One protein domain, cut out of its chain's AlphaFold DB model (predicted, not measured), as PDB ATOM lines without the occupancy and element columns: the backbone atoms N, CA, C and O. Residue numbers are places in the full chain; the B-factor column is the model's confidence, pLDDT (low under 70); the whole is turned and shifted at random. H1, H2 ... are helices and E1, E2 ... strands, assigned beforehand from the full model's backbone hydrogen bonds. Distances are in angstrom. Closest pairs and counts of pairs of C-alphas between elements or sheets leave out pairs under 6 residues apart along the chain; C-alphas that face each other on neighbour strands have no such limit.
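This is residues 26 to 155 of the 157 residues of an uncharacterized protein of Chryseobacterium sp. FDAARGOS 1104 (UniProt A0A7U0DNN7). A twisted sheet of four strands has helices H2 and H4 over one face, H4 running along E3 and H2 toward the E1 edge, while H3 packs on these two helices, away from the sheet. The small helix H1 and the long stretch of residues 34 to 48 lie on the other side, and residues 38 to 39 pair with E2 at the sheet's edge. The printed part has 130 residues, with four named helices and four named strands in the order H1 E1 E2 E3 E4 H2 H3 H4; the sheet's order is E1 E4 E3 E2, antiparallel, and the class is mixed. It is compact, with a radius of gyration of the C-alphas of 14.6 A and spans of 46 by 35 by 28 A.

H1, residues 30 to 33, is on the sheet at a height of 8.1 A, and lies only just over E2, residues 61 to 68, with 3 C-alphas; Lys 31 and Tyr 66 have their closest C-alphas, 5.8 A apart. E1, residues 49 to 53, is an edge strand antiparallel to E4, residues 87 to 94, with N 49 and O 92 at 2.8 A. E2, the other edge strand, forms a hairpin with E3, residues 74 to 81, with N 77 and O 65 at 2.8 A. E3 and E4 form a second hairpin, with N 78 and O 91 at 2.9 A. E2 E3 E4 are a meander, each strand the antiparallel neighbour of the one before; with E1 beside E4, the four strands are a Greek key. H2, residues 101 to 112, is on the sheet, its C-alpha 108 lying 6.7 A from that of Leu 51 in E1. H3, residues 123 to 133, is not on the sheet; it only just touches H2, with 3 pairs of C-alphas within 8 A, Val 110 and Thr 124 closest at 7.0 A, at a steep tilt of 59 degrees. H4, residues 142 to 155, is over E3 at a height of 9.3 A, along the strands at 22 degrees on the local plane, on the opposite face to H1. H4 touches H3 with residues 148 to 153, the C-alphas of Val 127 and Cys 152 being closest at 5.5 A, at a steep tilt of 54 degrees. H4 touches H2 at a shallow tilt of 25 degrees, opposite ways, the C-alphas of Val 110 and Gly 153 being closest at 5.7 A. In H2, H3 and H4 every O i to N i+4 pair is within hydrogen-bond range; H1 is too short for one.

H1 begins at C-alpha 30, (-14.795, 35.745, 286.540). E2, E3 and E4 measure 23.7 A, 23.2 A and 21.3 A, and E1 11.1 A. H2 measures 16.5 A, H3 15.3 A and H4 20.2 A, ending at C-alpha 155, (-27.844, 48.133, 282.526).

The C-alphas of Thr 26 and Ile 119, the two farthest apart, are 48.6 A apart. The printed part has no cut, and the link from H1 to E1, 15 residues, is long. Mean pLDDT of the printed part is 84.0; residues 26 to 27, 96 to 97 and 110 to 121 are under 70.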
ATOM      1  N   THR A  26      -4.183  30.105 287.261       53.38
ATOM      2  CA  THR A  26      -4.481  31.520 287.108       53.38
ATOM      3  C   THR A  26      -5.958  31.631 287.428       53.38
ATOM      4  O   THR A  26      -6.775  31.121 286.657       53.38
ATOM      5  N   GLU A  27      -6.286  32.181 288.600       65.06
ATOM      6  CA  GLU A  27      -7.668  32.405 288.996       65.06
ATOM      7  C   GLU A  27      -8.346  33.112 287.827       65.06
ATOM      8  O   GLU A  27      -7.923  34.187 287.391       65.06
ATOM      9  N   ARG A  28      -9.334  32.440 287.231       75.88
ATOM     10  CA  ARG A  28     -10.073  32.981 286.099       75.88
ATOM     11  C   ARG A  28     -10.659  34.317 286.541       75.88
ATOM     12  O   ARG A  28     -11.341  34.377 287.561       75.88
ATOM     13  N   ASN A  29     -10.427  35.372 285.761       88.00
ATOM     14  CA  ASN A  29     -11.108  36.644 285.965       88.00
ATOM     15  C   ASN A  29     -12.604  36.455 285.668       88.00
ATOM     16  O   ASN A  29     -13.045  36.581 284.524       88.00
ATOM     17  N   ASP A  30     -13.381  36.089 286.690       89.62
ATOM     18  CA  ASP A  30     -14.795  35.745 286.540       89.62
ATOM     19  C   ASP A  30     -15.609  36.940 286.006       89.62
ATOM     20  O   ASP A  30     -16.492  36.732 285.175       89.62
ATOM     21  N   LYS A  31     -15.278  38.193 286.361       90.75
ATOM     22  CA  LYS A  31     -15.975  39.383 285.824       90.75
ATOM     23  C   LYS A  31     -15.880  39.465 284.305       90.75
ATOM     24  O   LYS A  31     -16.873  39.692 283.619       90.75
ATOM     25  N   GLU A  32     -14.675  39.269 283.782       92.44
ATOM     26  CA  GLU A  32     -14.418  39.303 282.345       92.44
ATOM     27  C   GLU A  32     -15.010  38.075 281.650       92.44
ATOM     28  O   GLU A  32     -15.670  38.204 280.617       92.44
ATOM     29  N   TYR A  33     -14.855  36.891 282.248       94.50
ATOM     30  CA  TYR A  33     -15.413  35.656 281.707       94.50
ATOM     31  C   TYR A  33     -16.935  35.740 281.574       94.50
ATOM     32  O   TYR A  33     -17.476  35.441 280.512       94.50
ATOM     33  N   PHE A  34     -17.623  36.211 282.614       94.56
ATOM     34  CA  PHE A  34     -19.074  36.376 282.639       94.56
ATOM     35  C   PHE A  34     -19.546  37.719 282.058       94.56
ATOM     36  O   PHE A  34     -20.722  38.038 282.185       94.56
ATOM     37  N   SER A  35     -18.708  38.490 281.356       93.56
ATOM     38  CA  SER A  35     -19.119  39.749 280.691       93.56
ATOM     39  C   SER A  35     -20.228  39.574 279.635       93.56
ATOM     40  O   SER A  35     -20.867  40.544 279.218       93.56
ATOM     41  N   SER A  36     -20.471  38.326 279.225       92.75
ATOM     42  CA  SER A  36     -21.579  37.856 278.395       92.75
ATOM     43  C   SER A  36     -22.232  36.639 279.052       92.75
ATOM     44  O   SER A  36     -21.590  35.934 279.833       92.75
ATOM     45  N   PHE A  37     -23.491  36.359 278.708       94.69
ATOM     46  CA  PHE A  37     -24.195  35.196 279.244       94.69
ATOM     47  C   PHE A  37     -23.453  33.882 278.966       94.69
ATOM     48  O   PHE A  37     -23.216  33.517 277.811       94.69
ATOM     49  N   LYS A  38     -23.151  33.135 280.030       96.75
ATOM     50  CA  LYS A  38     -22.621  31.768 279.971       96.75
ATOM     51  C   LYS A  38     -23.698  30.774 280.354       96.75
ATOM     52  O   LYS A  38     -24.369  30.944 281.370       96.75
ATOM     53  N   LYS A  39     -23.880  29.759 279.511       96.50
ATOM     54  CA  LYS A  39     -24.890  28.718 279.701       96.50
ATOM     55  C   LYS A  39     -24.356  27.658 280.658       96.50
ATOM     56  O   LYS A  39     -23.292  27.109 280.413       96.50
ATOM     57  N   ASN A  40     -25.134  27.323 281.681       96.62
ATOM     58  CA  ASN A  40     -24.863  26.257 282.649       96.62
ATOM     59  C   ASN A  40     -23.525  26.398 283.391       96.62
ATOM     60  O   ASN A  40     -22.968  25.420 283.883       96.62
ATOM     61  N   GLU A  41     -23.034  27.628 283.501       95.94
ATOM     62  CA  GLU A  41     -21.817  27.971 284.221       95.94
ATOM     63  C   GLU A  41     -22.108  29.100 285.201       95.94
ATOM     64  O   GLU A  41     -22.820  30.050 284.874       95.94
ATOM     65  N   GLU A  42     -21.543  29.009 286.400       94.56
ATOM     66  CA  GLU A  42     -21.654  30.036 287.433       94.56
ATOM     67  C   GLU A  42     -20.317  30.221 288.165       94.56
ATOM     68  O   GLU A  42     -19.498  29.293 288.202       94.56
ATOM     69  N   PRO A  43     -20.051  31.416 288.717       92.06
ATOM     70  CA  PRO A  43     -18.860  31.656 289.525       92.06
ATOM     71  C   PRO A  43     -18.904  30.813 290.811       92.06
ATOM     72  O   PRO A  43     -19.907  30.799 291.525       92.06
ATOM     73  N   LYS A  44     -17.802  30.117 291.125       86.50
ATOM     74  CA  LYS A  44     -17.763  29.070 292.171       86.50
ATOM     75  C   LYS A  44     -18.008  29.586 293.594       86.50
ATOM     76  O   LYS A  44     -18.502  28.845 294.435       86.50
ATOM     77  N   ASN A  45     -17.675  30.847 293.861       84.44
ATOM     78  CA  ASN A  45     -17.658  31.418 295.213       84.44
ATOM     79  C   ASN A  45     -18.728  32.500 295.415       84.44
ATOM     80  O   ASN A  45     -18.525  33.431 296.193       84.44
ATOM     81  N   LYS A  46     -19.854  32.425 294.693       88.88
ATOM     82  CA  LYS A  46     -20.937  33.414 294.795       88.88
ATOM     83  C   LYS A  46     -22.232  32.781 295.271       88.88
ATOM     84  O   LYS A  46     -22.653  31.732 294.792       88.88
ATOM     85  N   LYS A  47     -22.894  33.467 296.200       90.69
ATOM     86  CA  LYS A  47     -24.220  33.089 296.687       90.69
ATOM     87  C   LYS A  47     -25.283  33.857 295.912       90.69
ATOM     88  O   LYS A  47     -25.381  35.076 296.031       90.69
ATOM     89  N   PHE A  48     -26.090  33.129 295.149       92.50
ATOM     90  CA  PHE A  48     -27.205  33.698 294.404       92.50
ATOM     91  C   PHE A  48     -28.439  33.872 295.296       92.50
ATOM     92  O   PHE A  48     -28.974  32.911 295.849       92.50
ATOM     93  N   ASN A  49     -28.901  35.111 295.402       91.56
ATOM     94  CA  ASN A  49     -30.136  35.509 296.061       91.56
ATOM     95  C   ASN A  49     -31.268  35.581 295.035       91.56
ATOM     96  O   ASN A  49     -31.075  36.029 293.905       91.56
ATOM     97  N   ILE A  50     -32.463  35.144 295.421       91.19
ATOM     98  CA  ILE A  50     -33.612  35.103 294.514       91.19
ATOM     99  C   ILE A  50     -34.178  36.508 294.265       91.19
ATOM    100  O   ILE A  50     -34.403  37.272 295.204       91.19
ATOM    101  N   LEU A  51     -34.415  36.851 292.996       88.88
ATOM    102  CA  LEU A  51     -35.146  38.062 292.604       88.88
ATOM    103  C   LEU A  51     -36.616  37.752 292.366       88.88
ATOM    104  O   LEU A  51     -37.484  38.447 292.894       88.88
ATOM    105  N   ASN A  52     -36.878  36.724 291.561       88.56
ATOM    106  CA  ASN A  52     -38.217  36.286 291.204       88.56
ATOM    107  C   ASN A  52     -38.247  34.768 290.976       88.56
ATOM    108  O   ASN A  52     -37.274  34.184 290.492       88.56
ATOM    109  N   LYS A  53     -39.385  34.148 291.288       89.94
ATOM    110  CA  LYS A  53     -39.685  32.744 291.015       89.94
ATOM    111  C   LYS A  53     -41.094  32.648 290.446       89.94
ATOM    112  O   LYS A  53     -42.058  32.965 291.132       89.94
ATOM    113  N   ASN A  54     -41.194  32.203 289.201       86.19
ATOM    114  CA  ASN A  54     -42.460  32.049 288.486       86.19
ATOM    115  C   ASN A  54     -42.986  30.608 288.529       86.19
ATOM    116  O   ASN A  54     -44.165  30.387 288.274       86.19
ATOM    117  N   SER A  55     -42.119  29.628 288.796       87.81
ATOM    118  CA  SER A  55     -42.473  28.207 288.832       87.81
ATOM    119  C   SER A  55     -41.574  27.433 289.800       87.81
ATOM    120  O   SER A  55     -40.416  27.800 290.011       87.81
ATOM    121  N   ASP A  56     -42.113  26.355 290.373       87.94
ATOM    122  CA  ASP A  56     -41.385  25.379 291.194       87.94
ATOM    123  C   ASP A  56     -40.757  24.242 290.369       87.94
ATOM    124  O   ASP A  56     -40.097  23.365 290.928       87.94
ATOM    125  N   GLU A  57     -40.940  24.252 289.046       88.62
ATOM    126  CA  GLU A  57     -40.323  23.281 288.147       88.62
ATOM    127  C   GLU A  57     -38.790  23.281 288.250       88.62
ATOM    128  O   GLU A  57     -38.142  24.301 288.501       88.62
ATOM    129  N   LYS A  58     -38.187  22.109 288.028       86.94
ATOM    130  CA  LYS A  58     -36.730  21.986 287.962       86.94
ATOM    131  C   LYS A  58     -36.228  22.649 286.678       86.94
ATOM    132  O   LYS A  58     -36.661  22.286 285.589       86.94
ATOM    133  N   GLY A  59     -35.285  23.579 286.818       89.19
ATOM    134  CA  GLY A  59     -34.624  24.210 285.678       89.19
ATOM    135  C   GLY A  59     -33.796  23.218 284.864       89.19
ATOM    136  O   GLY A  59     -33.099  22.377 285.436       89.19
ATOM    137  N   ASP A  60     -33.874  23.344 283.543       92.75
ATOM    138  CA  ASP A  60     -33.116  22.535 282.581       92.75
ATOM    139  C   ASP A  60     -31.809  23.228 282.178       92.75
ATOM    140  O   ASP A  60     -30.740  22.617 282.131       92.75
ATOM    141  N   ALA A  61     -31.878  24.545 281.977       95.19
ATOM    142  CA  ALA A  61     -30.728  25.377 281.667       95.19
ATOM    143  C   ALA A  61     -30.740  26.670 282.479       95.19
ATOM    144  O   ALA A  61     -31.787  27.168 282.899       95.19
ATOM    145  N   PHE A  62     -29.562  27.254 282.665       95.88
ATOM    146  CA  PHE A  62     -29.439  28.594 283.216       95.88
ATOM    147  C   PHE A  62     -28.357  29.396 282.505       95.88
ATOM    148  O   PHE A  62     -27.456  28.835 281.888       95.88
ATOM    149  N   TYR A  63     -28.456  30.715 282.598       96.56
ATOM    150  CA  TYR A  63     -27.510  31.642 281.995       96.56
ATOM    151  C   TYR A  63     -27.070  32.668 283.030       96.56
ATOM    152  O   TYR A  63     -27.924  33.239 283.708       96.56
ATOM    153  N   VAL A  64     -25.761  32.896 283.140       96.44
ATOM    154  CA  VAL A  64     -25.159  33.848 284.087       96.44
ATOM    155  C   VAL A  64     -24.384  34.920 283.338       96.44
ATOM    156  O   VAL A  64     -23.618  34.600 282.433       96.44
ATOM    157  N   ILE A  65     -24.560  36.174 283.740       95.00
ATOM    158  CA  ILE A  65     -23.792  37.330 283.266       95.00
ATOM    159  C   ILE A  65     -23.326  38.162 284.464       95.00
ATOM    160  O   ILE A  65     -24.026  38.217 285.468       95.00
ATOM    161  N   TYR A  66     -22.175  38.818 284.364       93.38
ATOM    162  CA  TYR A  66     -21.729  39.897 285.239       93.38
ATOM    163  C   TYR A  66     -21.866  41.226 284.497       93.38
ATOM    164  O   TYR A  66     -21.391  41.362 283.364       93.38
ATOM    165  N   LYS A  67     -22.490  42.215 285.137       90.19
ATOM    166  CA  LYS A  67     -22.577  43.588 284.629       90.19
ATOM    167  C   LYS A  67     -22.546  44.593 285.767       90.19
ATOM    168  O   LYS A  67     -22.941  44.293 286.890       90.19
ATOM    169  N   GLU A  68     -22.120  45.796 285.414       88.06
ATOM    170  CA  GLU A  68     -22.250  46.993 286.233       88.06
ATOM    171  C   GLU A  68     -23.403  47.829 285.681       88.06
ATOM    172  O   GLU A  68     -23.510  48.025 284.466       88.06
ATOM    173  N   ASN A  69     -24.299  48.274 286.559       81.75
ATOM    174  CA  ASN A  69     -25.371  49.183 286.165       81.75
ATOM    175  C   ASN A  69     -24.857  50.627 286.020       81.75
ATOM    176  O   ASN A  69     -23.695  50.937 286.284       81.75
ATOM    177  N   SER A  70     -25.756  51.543 285.656       78.12
ATOM    178  CA  SER A  70     -25.453  52.977 285.516       78.12
ATOM    179  C   SER A  70     -24.881  53.655 286.776       78.12
ATOM    180  O   SER A  70     -24.287  54.728 286.673       78.12
ATOM    181  N   LYS A  71     -25.027  53.040 287.957       79.88
ATOM    182  CA  LYS A  71     -24.498  53.530 289.240       79.88
ATOM    183  C   LYS A  71     -23.130  52.934 289.598       79.88
ATOM    184  O   LYS A  71     -22.587  53.269 290.649       79.88
ATOM    185  N   GLY A  72     -22.582  52.051 288.759       84.00
ATOM    186  CA  GLY A  72     -21.345  51.314 289.035       84.00
ATOM    187  C   GLY A  72     -21.524  50.154 290.020       84.00
ATOM    188  O   GLY A  72     -20.545  49.661 290.576       84.00
ATOM    189  N   GLU A  73     -22.760  49.716 290.278       86.88
ATOM    190  CA  GLU A  73     -23.032  48.540 291.104       86.88
ATOM    191  C   GLU A  73     -22.868  47.282 290.240       86.88
ATOM    192  O   GLU A  73     -23.677  47.016 289.349       86.88
ATOM    193  N   GLY A  74     -21.805  46.518 290.503       88.69
ATOM    194  CA  GLY A  74     -21.494  45.265 289.818       88.69
ATOM    195  C   GLY A  74     -22.139  44.049 290.470       88.69
ATOM    196  O   GLY A  74     -21.963  43.806 291.666       88.69
ATOM    197  N   PHE A  75     -22.861  43.251 289.685       90.25
ATOM    198  CA  PHE A  75     -23.468  42.011 290.160       90.25
ATOM    199  C   PHE A  75     -23.556  40.953 289.061       90.25
ATOM    200  O   PHE A  75     -23.635  41.242 287.866       90.25
ATOM    201  N   TYR A  76     -23.575  39.694 289.495       93.44
ATOM    202  CA  TYR A  76     -23.940  38.571 288.646       93.44
ATOM    203  C   TYR A  76     -25.456  38.459 288.590       93.44
ATOM    204  O   TYR A  76     -26.124  38.532 289.620       93.44
ATOM    205  N   PHE A  77     -25.996  38.215 287.407       93.44
ATOM    206  CA  PHE A  77     -27.405  37.967 287.172       93.44
ATOM    207  C   PHE A  77     -27.583  36.596 286.531       93.44
ATOM    208  O   PHE A  77     -26.900  36.264 285.563       93.44
ATOM    209  N   LYS A  78     -28.502  35.800 287.078       95.12
ATOM    210  CA  LYS A  78     -28.782  34.434 286.634       95.12
ATOM    211  C   LYS A  78     -30.240  34.298 286.230       95.12
ATOM    212  O   LYS A  78     -31.124  34.635 287.014       95.12
ATOM    213  N   VAL A  79     -30.484  33.733 285.052       94.31
ATOM    214  CA  VAL A  79     -31.823  33.358 284.571       94.31
ATOM    215  C   VAL A  79     -31.888  31.849 284.425       94.31
ATOM    216  O   VAL A  79     -31.020  31.260 283.784       94.31
ATOM    217  N   VAL A  80     -32.904  31.229 285.015       94.81
ATOM    218  CA  VAL A  80     -33.157  29.787 284.932       94.81
ATOM    219  C   VAL A  80     -34.361  29.542 284.033       94.81
ATOM    220  O   VAL A  80     -35.381  30.221 284.171       94.81
ATOM    221  N   PHE A  81     -34.240  28.564 283.143       93.31
ATOM    222  CA  PHE A  81     -35.241  28.194 282.151       93.31
ATOM    223  C   PHE A  81     -35.749  26.765 282.375       93.31
ATOM    224  O   PHE A  81     -34.995  25.896 282.822       93.31
ATOM    225  N   ASP A  82     -37.021  26.524 282.057       92.38
ATOM    226  CA  ASP A  82     -37.576  25.173 281.938       92.38
ATOM    227  C   ASP A  82     -37.104  24.487 280.638       92.38
ATOM    228  O   ASP A  82     -36.398  25.065 279.807       92.38
ATOM    229  N   LYS A  83     -37.549  23.244 280.435       91.75
ATOM    230  CA  LYS A  83     -37.285  22.456 279.218       91.75
ATOM    231  C   LYS A  83     -37.847  23.062 277.920       91.75
ATOM    232  O   LYS A  83     -37.504  22.598 276.840       91.75
ATOM    233  N   ASN A  84     -38.755  24.033 278.019       89.81
ATOM    234  CA  ASN A  84     -39.388  24.712 276.888       89.81
ATOM    235  C   ASN A  84     -38.808  26.121 276.679       89.81
ATOM    236  O   ASN A  84     -39.447  26.950 276.028       89.81
ATOM    237  N   GLU A  85     -37.647  26.413 277.273       87.31
ATOM    238  CA  GLU A  85     -36.980  27.715 277.215       87.31
ATOM    239  C   GLU A  85     -37.820  28.874 277.785       87.31
ATOM    240  O   GLU A  85     -37.644  30.038 277.412       87.31
ATOM    241  N   LYS A  86     -38.708  28.588 278.744       88.56
ATOM    242  CA  LYS A  86     -39.450  29.607 279.497       88.56
ATOM    243  C   LYS A  86     -38.695  29.983 280.772       88.56
ATOM    244  O   LYS A  86     -38.303  29.091 281.524       88.56
ATOM    245  N   PRO A  87     -38.509  31.281 281.070       88.81
ATOM    246  CA  PRO A  87     -37.829  31.710 282.287       88.81
ATOM    247  C   PRO A  87     -38.690  31.429 283.528       88.81
ATOM    248  O   PRO A  87     -39.787  31.973 283.684       88.81
ATOM    249  N   ILE A  88     -38.172  30.607 284.440       91.94
ATOM    250  CA  ILE A  88     -38.877  30.160 285.651       91.94
ATOM    251  C   ILE A  88     -38.362  30.807 286.936       91.94
ATOM    252  O   ILE A  88     -39.102  30.877 287.917       91.94
ATOM    253  N   ALA A  89     -37.128  31.312 286.943       92.00
ATOM    254  CA  ALA A  89     -36.573  32.032 288.083       92.00
ATOM    255  C   ALA A  89     -35.425  32.958 287.668       92.00
ATOM    256  O   ALA A  89     -34.694  32.680 286.714       92.00
ATOM    257  N   THR A  90     -35.245  34.042 288.420       92.12
ATOM    258  CA  THR A  90     -34.108  34.955 288.285       92.12
ATOM    259  C   THR A  90     -33.439  35.187 289.631       92.12
ATOM    260  O   THR A  90     -34.092  35.230 290.678       92.12
ATOM    261  N   TYR A  91     -32.120  35.343 289.603       93.12
ATOM    262  CA  TYR A  91     -31.287  35.516 290.785       93.12
ATOM    263  C   TYR A  91     -30.216  36.573 290.539       93.12
ATOM    264  O   TYR A  91     -29.862  36.860 289.395       93.12
ATOM    265  N   TYR A  92     -29.657  37.088 291.627       92.38
ATOM    266  CA  TYR A  92     -28.491  37.961 291.605       92.38
ATOM    267  C   TYR A  92     -27.457  37.523 292.641       92.38
ATOM    268  O   TYR A  92     -27.819  36.976 293.681       92.38
ATOM    269  N   ALA A  93     -26.177  37.773 292.385       91.81
ATOM    270  CA  ALA A  93     -25.113  37.620 293.372       91.81
ATOM    271  C   ALA A  93     -24.178  38.831 293.343       91.81
ATOM    272  O   ALA A  93     -23.885  39.369 292.277       91.81
ATOM    273  N   ILE A  94     -23.703  39.244 294.515       85.44
ATOM    274  CA  ILE A  94     -22.820  40.404 294.697       85.44
ATOM    275  C   ILE A  94     -21.397  39.949 295.031       85.44
ATOM    276  O   ILE A  94     -21.206  38.859 295.574       85.44
ATOM    277  N   GLU A  95     -20.399  40.768 294.690       70.88
ATOM    278  CA  GLU A  95     -19.010  40.526 295.106       70.88
ATOM    279  C   GLU A  95     -18.636  41.260 296.390       70.88
ATOM    280  O   GLU A  95     -18.209  40.597 297.329       70.88
ATOM    281  N   ASP A  96     -18.825  42.584 296.432       63.19
ATOM    282  CA  ASP A  96     -18.114  43.425 297.409       63.19
ATOM    283  C   ASP A  96     -19.023  44.311 298.276       63.19
ATOM    284  O   ASP A  96     -18.763  44.493 299.465       63.19
ATOM    285  N   LYS A  97     -20.085  44.891 297.702       67.88
ATOM    286  CA  LYS A  97     -20.989  45.829 298.391       67.88
ATOM    287  C   LYS A  97     -22.436  45.375 298.280       67.88
ATOM    288  O   LYS A  97     -22.819  44.748 297.292       67.88
ATOM    289  N   GLU A  98     -23.239  45.730 299.280       71.06
ATOM    290  CA  GLU A  98     -24.691  45.622 299.170       71.06
ATOM    291  C   GLU A  98     -25.165  46.437 297.964       71.06
ATOM    292  O   GLU A  98     -24.853  47.619 297.821       71.06
ATOM    293  N   ILE A  99     -25.901  45.774 297.076       76.81
ATOM    294  CA  ILE A  99     -26.659  46.440 296.024       76.81
ATOM    295  C   ILE A  99     -27.769  47.255 296.691       76.81
ATOM    296  O   ILE A  99     -28.427  46.765 297.614       76.81
ATOM    297  N   SER A 100     -27.990  48.494 296.253       81.75
ATOM    298  CA  SER A 100     -29.041  49.311 296.861       81.75
ATOM    299  C   SER A 100     -30.423  48.660 296.696       81.75
ATOM    300  O   SER A 100     -30.743  48.083 295.652       81.75
ATOM    301  N   GLU A 101     -31.292  48.790 297.708       83.25
ATOM    302  CA  GLU A 101     -32.687  48.317 297.623       83.25
ATOM    303  C   GLU A 101     -33.420  48.910 296.411       83.25
ATOM    304  O   GLU A 101     -34.286  48.267 295.809       83.25
ATOM    305  N   VAL A 102     -33.031  50.126 296.017       82.31
ATOM    306  CA  VAL A 102     -33.513  50.804 294.811       82.31
ATOM    307  C   VAL A 102     -33.184  49.987 293.565       82.31
ATOM    308  O   VAL A 102     -34.070  49.748 292.749       82.31
ATOM    309  N   THR A 103     -31.948  49.514 293.425       83.44
ATOM    310  CA  THR A 103     -31.534  48.712 292.268       83.44
ATOM    311  C   THR A 103     -32.198  47.336 292.272       83.44
ATOM    312  O   THR A 103     -32.687  46.905 291.231       83.44
ATOM    313  N   ILE A 104     -32.353  46.676 293.429       84.50
ATOM    314  CA  ILE A 104     -33.151  45.433 293.518       84.50
ATOM    315  C   ILE A 104     -34.594  45.683 293.057       84.50
ATOM    316  O   ILE A 104     -35.168  44.889 292.306       84.50
ATOM    317  N   THR A 105     -35.192  46.788 293.502       82.88
ATOM    318  CA  THR A 105     -36.561  47.172 293.137       82.88
ATOM    319  C   THR A 105     -36.676  47.446 291.641       82.88
ATOM    320  O   THR A 105     -37.616  46.967 291.005       82.88
ATOM    321  N   ASN A 106     -35.711  48.153 291.056       78.62
ATOM    322  CA  ASN A 106     -35.668  48.432 289.623       78.62
ATOM    323  C   ASN A 106     -35.477  47.154 288.802       78.62
ATOM    324  O   ASN A 106     -36.238  46.934 287.862       78.62
ATOM    325  N   LEU A 107     -34.569  46.259 289.204       80.69
ATOM    326  CA  LEU A 107     -34.402  44.947 288.572       80.69
ATOM    327  C   LEU A 107     -35.718  44.161 288.565       80.69
ATOM    328  O   LEU A 107     -36.124  43.639 287.530       80.69
ATOM    329  N   LYS A 108     -36.440  44.127 289.693       80.94
ATOM    330  CA  LYS A 108     -37.764  43.487 289.760       80.94
ATOM    331  C   LYS A 108     -38.770  44.153 288.819       80.94
ATOM    332  O   LYS A 108     -39.479  43.455 288.102       80.94
ATOM    333  N   LYS A 109     -38.833  45.487 288.788       73.12
ATOM    334  CA  LYS A 109     -39.761  46.235 287.922       73.12
ATOM    335  C   LYS A 109     -39.508  45.991 286.440       73.12
ATOM    336  O   LYS A 109     -40.465  45.758 285.702       73.12
ATOM    337  N   VAL A 110     -38.246  46.020 286.017       66.75
ATOM    338  CA  VAL A 110     -37.876  45.822 284.614       66.75
ATOM    339  C   VAL A 110     -38.223  44.405 284.155       66.75
ATOM    340  O   VAL A 110     -38.749  44.232 283.060       66.75
ATOM    341  N   LEU A 111     -38.037  43.401 285.016       67.00
ATOM    342  CA  LEU A 111     -38.385  42.009 284.708       67.00
ATOM    343  C   LEU A 111     -39.899  41.732 284.713       67.00
ATOM    344  O   LEU A 111     -40.341  40.773 284.086       67.00
ATOM    345  N   ILE A 112     -40.698  42.547 285.411       62.53
ATOM    346  CA  ILE A 112     -42.164  42.397 285.517       62.53
ATOM    347  C   ILE A 112     -42.908  43.313 284.515       62.53
ATOM    348  O   ILE A 112     -44.111  43.163 284.304       62.53
ATOM    349  N   GLY A 113     -42.208  44.244 283.853       52.44
ATOM    350  CA  GLY A 113     -42.735  45.030 282.730       52.44
ATOM    351  C   GLY A 113     -43.796  46.077 283.095       52.44
ATOM    352  O   GLY A 113     -44.648  46.393 282.266       52.44
ATOM    353  N   ARG A 114     -43.794  46.620 284.321       43.12
ATOM    354  CA  ARG A 114     -44.791  47.619 284.756       43.12
ATOM    355  C   ARG A 114     -44.144  48.915 285.236       43.12
ATOM    356  O   ARG A 114     -43.738  48.988 286.389       43.12
ATOM    357  N   GLU A 115     -44.189  49.968 284.418       48.44
ATOM    358  CA  GLU A 115     -44.129  51.351 284.915       48.44
ATOM    359  C   GLU A 115     -45.062  52.294 284.139       48.44
ATOM    360  O   GLU A 115     -45.240  52.176 282.928       48.44
ATOM    361  N   LYS A 116     -45.658  53.245 284.874       39.09
ATOM    362  CA  LYS A 116     -46.381  54.405 284.333       39.09
ATOM    363  C   LYS A 116     -45.370  55.512 284.009       39.09
ATOM    364  O   LYS A 116     -44.440  55.732 284.776       39.09
ATOM    365  N   ALA A 117     -45.566  56.197 282.885       35.53
ATOM    366  CA  ALA A 117     -44.655  57.224 282.382       35.53
ATOM    367  C   ALA A 117     -44.545  58.447 283.315       35.53
ATOM    368  O   ALA A 117     -45.556  58.954 283.804       35.53
ATOM    369  N   THR A 118     -43.320  58.944 283.507       39.62
ATOM    370  CA  THR A 118     -42.991  60.240 284.126       39.62
ATOM    371  C   THR A 118     -42.039  61.026 283.207       39.62
ATOM    372  O   THR A 118     -41.657  60.538 282.146       39.62
ATOM    373  N   ILE A 119     -41.728  62.276 283.571       39.81
ATOM    374  CA  ILE A 119     -41.011  63.262 282.730       39.81
ATOM    375  C   ILE A 119     -39.474  63.072 282.768       39.81
ATOM    376  O   ILE A 119     -38.770  63.569 281.894       39.81
ATOM    377  N   ALA A 120     -38.944  62.321 283.738       55.22
ATOM    378  CA  ALA A 120     -37.557  61.844 283.727       55.22
ATOM    379  C   ALA A 120     -37.436  60.582 282.855       55.22
ATOM    380  O   ALA A 120     -38.425  59.863 282.712       55.22
ATOM    381  N   GLU A 121     -36.248  60.291 282.300       61.81
ATOM    382  CA  GLU A 121     -36.051  59.050 281.540       61.81
ATOM    383  C   GLU A 121     -36.366  57.851 282.437       61.81
ATOM    384  O   GLU A 121     -35.647  57.562 283.392       61.81
ATOM    385  N   THR A 122     -37.488  57.188 282.169       70.69
ATOM    386  CA  THR A 122     -37.907  56.054 282.988       70.69
ATOM    387  C   THR A 122     -37.011  54.850 282.688       70.69
ATOM    388  O   THR A 122     -36.535  54.713 281.555       70.69
ATOM    389  N   PRO A 123     -36.819  53.921 283.641       70.75
ATOM    390  CA  PRO A 123     -36.199  52.622 283.379       70.75
ATOM    391  C   PRO A 123     -36.718  51.965 282.090       70.75
ATOM    392  O   PRO A 123     -35.943  51.472 281.276       70.75
ATOM    393  N   THR A 124     -38.022  52.060 281.823       73.56
ATOM    394  CA  THR A 124     -38.648  51.556 280.590       73.56
ATOM    395  C   THR A 124     -38.163  52.264 279.318       73.56
ATOM    396  O   THR A 124     -37.976  51.614 278.286       73.56
ATOM    397  N   GLN A 125     -37.950  53.583 279.355       80.50
ATOM    398  CA  GLN A 125     -37.408  54.338 278.217       80.50
ATOM    399  C   GLN A 125     -35.942  53.970 277.949       80.50
ATOM    400  O   GLN A 125     -35.596  53.726 276.789       80.50
ATOM    401  N   CYS A 126     -35.133  53.821 279.003       83.44
ATOM    402  CA  CYS A 126     -33.755  53.331 278.898       83.44
ATOM    403  C   CYS A 126     -33.713  51.932 278.267       83.44
ATOM    404  O   CYS A 126     -33.014  51.712 277.274       83.44
ATOM    405  N   VAL A 127     -34.538  51.004 278.764       83.75
ATOM    406  CA  VAL A 127     -34.614  49.624 278.256       83.75
ATOM    407  C   VAL A 127     -35.051  49.596 276.795       83.75
ATOM    408  O   VAL A 127     -34.441  48.905 275.984       83.75
ATOM    409  N   THR A 128     -36.055  50.393 276.422       84.88
ATOM    410  CA  THR A 128     -36.528  50.474 275.030       84.88
ATOM    411  C   THR A 128     -35.435  50.986 274.093       84.88
ATOM    412  O   THR A 128     -35.258  50.450 272.996       84.88
ATOM    413  N   ARG A 129     -34.684  52.013 274.513       89.06
ATOM    414  CA  ARG A 129     -33.540  52.524 273.751       89.06
ATOM    415  C   ARG A 129     -32.471  51.444 273.608       89.06
ATOM    416  O   ARG A 129     -32.039  51.177 272.493       89.06
ATOM    417  N   CYS A 130     -32.122  50.779 274.706       89.19
ATOM    418  CA  CYS A 130     -31.155  49.689 274.711       89.19
ATOM    419  C   CYS A 130     -31.569  48.539 273.778       89.19
ATOM    420  O   CYS A 130     -30.754  48.089 272.976       89.19
ATOM    421  N   HIS A 131     -32.842  48.121 273.792       91.06
ATOM    422  CA  HIS A 131     -33.346  47.074 272.898       91.06
ATOM    423  C   HIS A 131     -33.129  47.412 271.423       91.06
ATOM    424  O   HIS A 131     -32.736  46.538 270.653       91.06
ATOM    425  N   ARG A 132     -33.389  48.668 271.035       91.12
ATOM    426  CA  ARG A 132     -33.188  49.138 269.658       91.12
ATOM    427  C   ARG A 132     -31.708  49.181 269.302       91.12
ATOM    428  O   ARG A 132     -31.332  48.652 268.265       91.12
ATOM    429  N   THR A 133     -30.878  49.756 270.170       94.19
ATOM    430  CA  THR A 133     -29.427  49.848 269.956       94.19
ATOM    431  C   THR A 133     -28.779  48.469 269.816       94.19
ATOM    432  O   THR A 133     -27.908  48.288 268.973       94.19
ATOM    433  N   ASN A 134     -29.233  47.486 270.599       92.00
ATOM    434  CA  ASN A 134     -28.649  46.143 270.631       92.00
ATOM    435  C   ASN A 134     -29.334  45.136 269.688       92.00
ATOM    436  O   ASN A 134     -28.958  43.957 269.687       92.00
ATOM    437  N   GLY A 135     -30.344  45.568 268.919       93.00
ATOM    438  CA  GLY A 135     -31.118  44.696 268.030       93.00
ATOM    439  C   GLY A 135     -31.727  43.506 268.774       93.00
ATOM    440  O   GLY A 135     -31.639  42.368 268.316       93.00
ATOM    441  N   CYS A 136     -32.270  43.726 269.979       90.56
ATOM    442  CA  CYS A 136     -32.730  42.615 270.820       90.56
ATOM    443  C   CYS A 136     -33.882  41.830 270.186       90.56
ATOM    444  O   CYS A 136     -33.974  40.629 270.408       90.56
ATOM    445  N   TYR A 137     -34.729  42.476 269.382       89.62
ATOM    446  CA  TYR A 137     -35.826  41.815 268.668       89.62
ATOM    447  C   TYR A 137     -35.366  41.054 267.416       89.62
ATOM    448  O   TYR A 137     -36.106  40.209 266.926       89.62
ATOM    449  N   ASP A 138     -34.139  41.305 266.950       93.12
ATOM    450  CA  ASP A 138     -33.551  40.667 265.766       93.12
ATOM    451  C   ASP A 138     -32.734  39.415 266.124       93.12
ATOM    452  O   ASP A 138     -32.082  38.807 265.273       93.12
ATOM    453  N   LYS A 139     -32.716  39.020 267.406       91.44
ATOM    454  CA  LYS A 139     -32.009  37.813 267.841       91.44
ATOM    455  C   LYS A 139     -32.682  36.568 267.242       91.44
ATOM    456  O   LYS A 139     -33.906  36.486 267.211       91.44
ATOM    457  N   PRO A 140     -31.896  35.561 266.826       91.44
ATOM    458  CA  PRO A 140     -32.402  34.426 266.049       91.44
ATOM    459  C   PRO A 140     -33.281  33.459 266.854       91.44
ATOM    460  O   PRO A 140     -33.938  32.604 266.269       91.44
ATOM    461  N   THR A 141     -33.275  33.554 268.186       89.69
ATOM    462  CA  THR A 141     -34.039  32.677 269.080       89.69
ATOM    463  C   THR A 141     -34.774  33.487 270.139       89.69
ATOM    464  O   THR A 141     -34.308  34.550 270.556       89.69
ATOM    465  N   SER A 142     -35.896  32.957 270.630       85.50
ATOM    466  CA  SER A 142     -36.658  33.533 271.747       85.50
ATOM    467  C   SER A 142     -35.786  33.721 272.992       85.50
ATOM    468  O   SER A 142     -35.806  34.790 273.597       85.50
ATOM    469  N   THR A 143     -34.953  32.736 273.340       87.00
ATOM    470  CA  THR A 143     -33.977  32.854 274.433       87.00
ATOM    471  C   THR A 143     -32.980  33.978 274.180       87.00
ATOM    472  O   THR A 143     -32.683  34.740 275.092       87.00
ATOM    473  N   GLY A 144     -32.490  34.135 272.948       86.94
ATOM    474  CA  GLY A 144     -31.601  35.236 272.580       86.94
ATOM    475  C   GLY A 144     -32.255  36.605 272.777       86.94
ATOM    476  O   GLY A 144     -31.632  37.496 273.355       86.94
ATOM    477  N   VAL A 145     -33.519  36.755 272.363       87.38
ATOM    478  CA  VAL A 145     -34.316  37.974 272.595       87.38
ATOM    479  C   VAL A 145     -34.444  38.246 274.098       87.38
ATOM    480  O   VAL A 145     -34.184  39.361 274.551       87.38
ATOM    481  N   LEU A 146     -34.795  37.222 274.884       87.56
ATOM    482  CA  LEU A 146     -34.984  37.331 276.334       87.56
ATOM    483  C   LEU A 146     -33.695  37.698 277.072       87.56
ATOM    484  O   LEU A 146     -33.717  38.578 277.927       87.56
ATOM    485  N   LEU A 147     -32.572  37.058 276.740       89.88
ATOM    486  CA  LEU A 147     -31.278  37.352 277.354       89.88
ATOM    487  C   LEU A 147     -30.808  38.766 276.994       89.88
ATOM    488  O   LEU A 147     -30.391  39.506 277.880       89.88
ATOM    489  N   CYS A 148     -30.960  39.190 275.736       89.31
ATOM    490  CA  CYS A 148     -30.662  40.570 275.334       89.31
ATOM    491  C   CYS A 148     -31.527  41.583 276.099       89.31
ATOM    492  O   CYS A 148     -31.028  42.596 276.591       89.31
ATOM    493  N   SER A 149     -32.820  41.284 276.254       87.62
ATOM    494  CA  SER A 149     -33.733  42.125 277.025       87.62
ATOM    495  C   SER A 149     -33.350  42.197 278.506       87.62
ATOM    496  O   SER A 149     -33.336  43.282 279.086       87.62
ATOM    497  N   ALA A 150     -32.962  41.067 279.105       87.44
ATOM    498  CA  ALA A 150     -32.482  41.017 280.480       87.44
ATOM    499  C   ALA A 150     -31.196  41.837 280.669       87.44
ATOM    500  O   ALA A 150     -31.104  42.595 281.629       87.44
ATOM    501  N   GLU A 151     -30.238  41.747 279.743       89.38
ATOM    502  CA  GLU A 151     -29.011  42.556 279.775       89.38
ATOM    503  C   GLU A 151     -29.317  44.058 279.737       89.38
ATOM    504  O   GLU A 151     -28.786  44.819 280.546       89.38
ATOM    505  N   CYS A 152     -30.231  44.479 278.862       88.38
ATOM    506  CA  CYS A 152     -30.700  45.862 278.828       88.38
ATOM    507  C   CYS A 152     -31.382  46.282 280.132       88.38
ATOM    508  O   CYS A 152     -31.177  47.398 280.608       88.38
ATOM    509  N   GLY A 153     -32.164  45.386 280.732       83.75
ATOM    510  CA  GLY A 153     -32.802  45.660 282.008       83.75
ATOM    511  C   GLY A 153     -31.830  45.830 283.165       83.75
ATOM    512  O   GLY A 153     -32.041  46.696 284.007       83.75
ATOM    513  N   ILE A 154     -30.745  45.060 283.168       85.12
ATOM    514  CA  ILE A 154     -29.663  45.167 284.150       85.12
ATOM    515  C   ILE A 154     -28.926  46.500 284.008       85.12
ATOM    516  O   ILE A 154     -28.711  47.188 285.002       85.12
ATOM    517  N   ALA A 155     -28.568  46.887 282.781       84.81
ATOM    518  CA  ALA A 155     -27.844  48.133 282.526       84.81
ATOM    519  C   ALA A 155     -28.641  49.381 282.957       84.81
ATOM    520  O   ALA A 155     -28.061  50.367 283.414       84.81
TER     521      ALA A 155